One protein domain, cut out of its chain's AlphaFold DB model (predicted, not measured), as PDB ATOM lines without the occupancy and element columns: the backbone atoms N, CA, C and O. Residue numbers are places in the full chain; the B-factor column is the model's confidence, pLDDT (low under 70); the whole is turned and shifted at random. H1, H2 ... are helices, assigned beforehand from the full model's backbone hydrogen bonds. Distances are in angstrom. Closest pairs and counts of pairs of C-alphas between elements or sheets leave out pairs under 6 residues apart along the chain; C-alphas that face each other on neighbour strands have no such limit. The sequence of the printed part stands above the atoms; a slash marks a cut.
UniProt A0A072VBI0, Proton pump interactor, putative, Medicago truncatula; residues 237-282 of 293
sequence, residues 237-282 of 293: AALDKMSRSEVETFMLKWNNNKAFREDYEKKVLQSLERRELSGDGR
ATOM      1  N   ALA A 237     277.292 250.026 208.509       94.00
ATOM      2  CA  ALA A 237     277.612 249.121 209.609       94.00
ATOM      3  C   ALA A 237     276.781 249.440 210.862       94.00
ATOM      4  O   ALA A 237     276.220 248.532 211.483       94.00
ATOM      5  N   ALA A 238     276.650 250.724 211.215       93.19
ATOM      6  CA  ALA A 238     275.785 251.145 212.314       93.19
ATOM      7  C   ALA A 238     274.307 250.865 212.019       93.19
ATOM      8  O   ALA A 238     273.576 250.433 212.913       93.19
ATOM      9  N   LEU A 239     273.874 251.055 210.768       93.56
ATOM     10  CA  LEU A 239     272.503 250.773 210.352       93.56
ATOM     11  C   LEU A 239     272.158 249.276 210.455       93.56
ATOM     12  O   LEU A 239     271.106 248.932 210.996       93.56
ATOM     13  N   ASP A 240     273.047 248.383 210.004       92.44
ATOM     14  CA  ASP A 240     272.856 246.930 210.127       92.44
ATOM     15  C   ASP A 240     272.803 246.494 211.598       92.44
ATOM     16  O   ASP A 240     271.893 245.774 212.015       92.44
ATOM     17  N   LYS A 241     273.714 247.013 212.433       94.19
ATOM     18  CA  LYS A 241     273.702 246.750 213.878       94.19
ATOM     19  C   LYS A 241     272.393 247.203 214.533       94.19
ATOM     20  O   LYS A 241     271.835 246.476 215.354       94.19
ATOM     21  N   MET A 242     271.903 248.389 214.175       92.12
ATOM     22  CA  MET A 242     270.649 248.934 214.695       92.12
ATOM     23  C   MET A 242     269.442 248.087 214.266       92.12
ATOM     24  O   MET A 242     268.589 247.787 215.099       92.12
ATOM     25  N   SER A 243     269.410 247.635 213.008       91.69
ATOM     26  CA  SER A 243     268.382 246.723 212.489       91.69
ATOM     27  C   SER A 243     268.339 245.405 213.271       91.69
ATOM     28  O   SER A 243     267.290 245.026 213.796       91.69
ATOM     29  N   ARG A 244     269.492 244.741 213.434       92.69
ATOM     30  CA  ARG A 244     269.592 243.478 214.186       92.69
ATOM     31  C   ARG A 244     269.144 243.639 215.636       92.69
ATOM     32  O   ARG A 244     268.340 242.847 216.118       92.69
ATOM     33  N   SER A 245     269.597 244.701 216.302       93.00
ATOM     34  CA  SER A 245     269.235 244.986 217.694       93.00
ATOM     35  C   SER A 245     267.731 245.213 217.881       93.00
ATOM     36  O   SER A 245     267.173 244.781 218.892       93.00
ATOM     37  N   GLU A 246     267.063 245.890 216.943       91.69
ATOM     38  CA  GLU A 246     265.617 246.129 217.021       91.69
ATOM     39  C   GLU A 246     264.836 244.823 216.823       91.69
ATOM     40  O   GLU A 246     263.908 244.536 217.581       91.69
ATOM     41  N   VAL A 247     265.257 243.985 215.866       92.50
ATOM     42  CA  VAL A 247     264.661 242.660 215.630       92.50
ATOM     43  C   VAL A 247     264.826 241.761 216.852       92.50
ATOM     44  O   VAL A 247     263.852 241.160 217.300       92.50
ATOM     45  N   GLU A 248     266.021 241.691 217.438       94.75
ATOM     46  CA  GLU A 248     266.268 240.910 218.656       94.75
ATOM     47  C   GLU A 248     265.395 241.394 219.818       94.75
ATOM     48  O   GLU A 248     264.753 240.590 220.499       94.75
ATOM     49  N   THR A 249     265.298 242.713 220.001       92.69
ATOM     50  CA  THR A 249     264.453 243.319 221.039       92.69
ATOM     51  C   THR A 249     262.977 242.990 220.820       92.69
ATOM     52  O   THR A 249     262.266 242.653 221.774       92.69
ATOM     53  N   PHE A 250     262.502 243.060 219.575       91.06
ATOM     54  CA  PHE A 250     261.140 242.684 219.217       91.06
ATOM     55  C   PHE A 250     260.886 241.200 219.484       91.06
ATOM     56  O   PHE A 250     259.916 240.872 220.160       91.06
ATOM     57  N   MET A 251     261.766 240.308 219.024       94.88
ATOM     58  CA  MET A 251     261.618 238.860 219.195       94.88
ATOM     59  C   MET A 251     261.646 238.456 220.671       94.88
ATOM     60  O   MET A 251     260.873 237.600 221.098       94.88
ATOM     61  N   LEU A 252     262.472 239.118 221.483       93.81
ATOM     62  CA  LEU A 252     262.513 238.902 222.926       93.81
ATOM     63  C   LEU A 252     261.188 239.296 223.599       93.81
ATOM     64  O   LEU A 252     260.668 238.536 224.418       93.81
ATOM     65  N   LYS A 253     260.598 240.440 223.222       92.62
ATOM     66  CA  LYS A 253     259.258 240.843 223.690       92.62
ATOM     67  C   LYS A 253     258.176 239.895 223.176       92.62
ATOM     68  O   LYS A 253     257.316 239.482 223.950       92.62
ATOM     69  N   TRP A 254     258.242 239.525 221.900       91.88
ATOM     70  CA  TRP A 254     257.297 238.628 221.249       91.88
ATOM     71  C   TRP A 254     257.247 237.273 221.941       91.88
ATOM     72  O   TRP A 254     256.161 236.790 222.239       91.88
ATOM     73  N   ASN A 255     258.394 236.681 222.264       93.56
ATOM     74  CA  ASN A 255     258.445 235.356 222.877       93.56
ATOM     75  C   ASN A 255     258.050 235.388 224.360       93.56
ATOM     76  O   ASN A 255     257.273 234.544 224.809       93.56
ATOM     77  N   ASN A 256     258.500 236.402 225.106       94.50
ATOM     78  CA  ASN A 256     258.394 236.408 226.567       94.50
ATOM     79  C   ASN A 256     257.169 237.149 227.123       94.50
ATOM     80  O   ASN A 256     256.849 236.989 228.299       94.50
ATOM     81  N   ASN A 257     256.464 237.956 226.322       93.88
ATOM     82  CA  ASN A 257     255.347 238.768 226.803       93.88
ATOM     83  C   ASN A 257     254.053 238.486 226.022       93.88
ATOM     84  O   ASN A 257     253.857 238.947 224.898       93.88
ATOM     85  N   LYS A 258     253.126 237.758 226.657       94.00
ATOM     86  CA  LYS A 258     251.807 237.453 226.081       94.00
ATOM     87  C   LYS A 258     250.971 238.714 225.831       94.00
ATOM     88  O   LYS A 258     250.391 238.835 224.759       94.00
ATOM     89  N   ALA A 259     250.959 239.658 226.773       91.44
ATOM     90  CA  ALA A 259     250.199 240.900 226.638       91.44
ATOM     91  C   ALA A 259     250.705 241.754 225.463       91.44
ATOM     92  O   ALA A 259     249.911 242.373 224.763       91.44
ATOM     93  N   PHE A 260     252.018 241.737 225.200       87.62
ATOM     94  CA  PHE A 260     252.597 242.382 224.020       87.62
ATOM     95  C   PHE A 260     252.082 241.762 222.716       87.62
ATOM     96  O   PHE A 260     251.730 242.499 221.799       87.62
ATOM     97  N   ARG A 261     251.994 240.425 222.631       90.81
ATOM     98  CA  ARG A 261     251.453 239.742 221.444       90.81
ATOM     99  C   ARG A 261     249.984 240.087 221.206       90.81
ATOM    100  O   ARG A 261     249.626 240.434 220.088       90.81
ATOM    101  N   GLU A 262     249.165 240.039 222.254       89.44
ATOM    102  CA  GLU A 262     247.731 240.356 222.171       89.44
ATOM    103  C   GLU A 262     247.487 241.824 221.779       89.44
ATOM    104  O   GLU A 262     246.654 242.112 220.918       89.44
ATOM    105  N   ASP A 263     248.237 242.765 222.362       86.06
ATOM    106  CA  ASP A 263     248.165 244.185 222.000       86.06
ATOM    107  C   ASP A 263     248.620 244.429 220.552       86.06
ATOM    108  O   ASP A 263     247.969 245.169 219.808       86.06
ATOM    109  N   TYR A 264     249.701 243.771 220.121       85.56
ATOM    110  CA  TYR A 264     250.191 243.850 218.748       85.56
ATOM    111  C   TYR A 264     249.165 243.307 217.747       85.56
ATOM    112  O   TYR A 264     248.841 243.988 216.773       85.56
ATOM    113  N   GLU A 265     248.598 242.127 218.005       84.69
ATOM    114  CA  GLU A 265     247.548 241.525 217.178       84.69
ATOM    115  C   GLU A 265     246.342 242.465 217.054       84.69
ATOM    116  O   GLU A 265     245.894 242.769 215.946       84.69
ATOM    117  N   LYS A 266     245.885 243.036 218.175       85.06
ATOM    118  CA  LYS A 266     244.776 243.998 218.206       85.06
ATOM    119  C   LYS A 266     245.066 245.269 217.400       85.06
ATOM    120  O   LYS A 266     244.192 245.747 216.676       85.06
ATOM    121  N   LYS A 267     246.276 245.828 217.508       80.25
ATOM    122  CA  LYS A 267     246.693 247.028 216.756       80.25
ATOM    123  C   LYS A 267     246.779 246.760 215.255       80.25
ATOM    124  O   LYS A 267     246.380 247.602 214.448       80.25
ATOM    125  N   VAL A 268     247.272 245.584 214.874       82.19
ATOM    126  CA  VAL A 268     247.398 245.176 213.472       82.19
ATOM    127  C   VAL A 268     246.031 244.854 212.859       82.19
ATOM    128  O   VAL A 268     245.824 245.149 211.681       82.19
ATOM    129  N   LEU A 269     245.070 244.361 213.645       79.75
ATOM    130  CA  LEU A 269     243.735 243.967 213.185       79.75
ATOM    131  C   LEU A 269     243.003 245.076 212.418       79.75
ATOM    132  O   LEU A 269     242.531 244.832 211.312       79.75
ATOM    133  N   GLN A 270     243.006 246.320 212.913       74.94
ATOM    134  CA  GLN A 270     242.396 247.447 212.184       74.94
ATOM    135  C   GLN A 270     243.067 247.710 210.827       74.94
ATOM    136  O   GLN A 270     242.418 248.101 209.857       74.94
ATOM    137  N   SER A 271     244.387 247.532 210.748       76.88
ATOM    138  CA  SER A 271     245.135 247.675 209.496       76.88
ATOM    139  C   SER A 271     244.844 246.527 208.529       76.88
ATOM    140  O   SER A 271     244.791 246.742 207.318       76.88
ATOM    141  N   LEU A 272     244.663 245.309 209.044       80.31
ATOM    142  CA  LEU A 272     244.276 244.144 208.249       80.31
ATOM    143  C   LEU A 272     242.852 244.298 207.714       80.31
ATOM    144  O   LEU A 272     242.644 244.123 206.520       80.31
ATOM    145  N   GLU A 273     241.902 244.718 208.546       79.50
ATOM    146  CA  GLU A 273     240.511 244.950 208.144       79.50
ATOM    147  C   GLU A 273     240.388 245.983 207.024       79.50
ATOM    148  O   GLU A 273     239.709 245.723 206.035       79.50
ATOM    149  N   ARG A 274     241.098 247.116 207.123       77.94
ATOM    150  CA  ARG A 274     241.119 248.142 206.061       77.94
ATOM    151  C   ARG A 274     241.682 247.640 204.735       77.94
ATOM    152  O   ARG A 274     241.360 248.195 203.692       77.94
ATOM    153  N   ARG A 275     242.557 246.636 204.782       80.94
ATOM    154  CA  ARG A 275     243.150 245.991 203.603       80.94
ATOM    155  C   ARG A 275     242.383 244.738 203.176       80.94
ATOM    156  O   ARG A 275     242.852 244.035 202.289       80.94
ATOM    157  N   GLU A 276     241.249 244.456 203.823       83.19
ATOM    158  CA  GLU A 276     240.433 243.259 203.607       83.19
ATOM    159  C   GLU A 276     241.233 241.962 203.787       83.19
ATOM    160  O   GLU A 276     241.044 240.981 203.072       83.19
ATOM    161  N   LEU A 277     242.148 241.953 204.759       81.31
ATOM    162  CA  LEU A 277     242.965 240.797 205.109       81.31
ATOM    163  C   LEU A 277     242.380 240.059 206.330       81.31
ATOM    164  O   LEU A 277     241.772 240.657 207.228       81.31
ATOM    165  N   SER A 278     242.506 238.735 206.358       78.94
ATOM    166  CA  SER A 278     242.246 237.885 207.522       78.94
ATOM    167  C   SER A 278     243.392 237.985 208.539       78.94
ATOM    168  O   SER A 278     244.436 238.572 208.257       78.94
ATOM    169  N   GLY A 279     243.189 237.451 209.751       73.25
ATOM    170  CA  GLY A 279     244.189 237.501 210.831       73.25
ATOM    171  C   GLY A 279     245.518 236.817 210.482       73.25
ATOM    172  O   GLY A 279     246.564 237.224 210.970       73.25
ATOM    173  N   ASP A 280     245.490 235.848 209.564       77.19
ATOM    174  CA  ASP A 280     246.671 235.191 208.989       77.19
ATOM    175  C   ASP A 280     247.320 235.986 207.833       77.19
ATOM    176  O   ASP A 280     248.267 235.515 207.207       77.19
ATOM    177  N   GLY A 281     246.819 237.189 207.529       75.12
ATOM    178  CA  GLY A 281     247.339 238.080 206.491       75.12
ATOM    179  C   GLY A 281     246.883 237.758 205.065       75.12
ATOM    180  O   GLY A 281     247.291 238.458 204.136       75.12
ATOM    181  N   ARG A 282     246.036 236.741 204.860       82.38
ATOM    182  CA  ARG A 282     245.492 236.399 203.535       82.38
ATOM    183  C   ARG A 282     244.350 237.331 203.145       82.38
ATOM    184  O   ARG A 282     243.708 237.925 204.001       82.38
TER     185      ARG A 282
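AT A GLANCE: This is residues 237 to 282 of the 293 residues of the protein "Proton pump interactor, putative" of Medicago truncatula (UniProt A0A072VBI0). Two helices, H1 and H2, meet near their ends as an open V, with H1 as the longer arm. Residues 237 to 249 of H1 stick out free, and a short tail, residues 275 to 282, folds back at the far end of H2. The printed part has 46 residues, with two named helices, H1 then H2, and no named strand: all helix. It is only just loose, close to extended, with a radius of gyration of the C-alphas of 13.7 A, and spans 38 by 23 by 14 A.

HOW THE PARTS SIT: H1, residues 237 to 256, and H2, residues 258 to 274, only just touch, and only at the corner by their tight link, with 3 pairs of C-alphas within 8 A. H1 touches with residues 253 to 254 alone, H2 with 260 to 261 alone; the closest C-alphas, of Trp 254 and Arg 261, are 6.0 A apart. Their lines are about perpendicular at 72 degrees, only just beyond steep. Each O i to N i+4 pair in H1 is within hydrogen-bond range, and 11 of 13 in H2.

IN THESE COORDINATES: H1 is 28.6 A long from C-alpha 237 at (277.612, 249.121, 209.609). H2 is 25.1 A long and ends at C-alpha 274, (241.119, 248.142, 206.061).

THE WHOLE: The farthest C-alphas, of Ala 237 and Glu 276, are 38.1 A apart. The printed part has no cut, and no printed residue is under 70 in pLDDT.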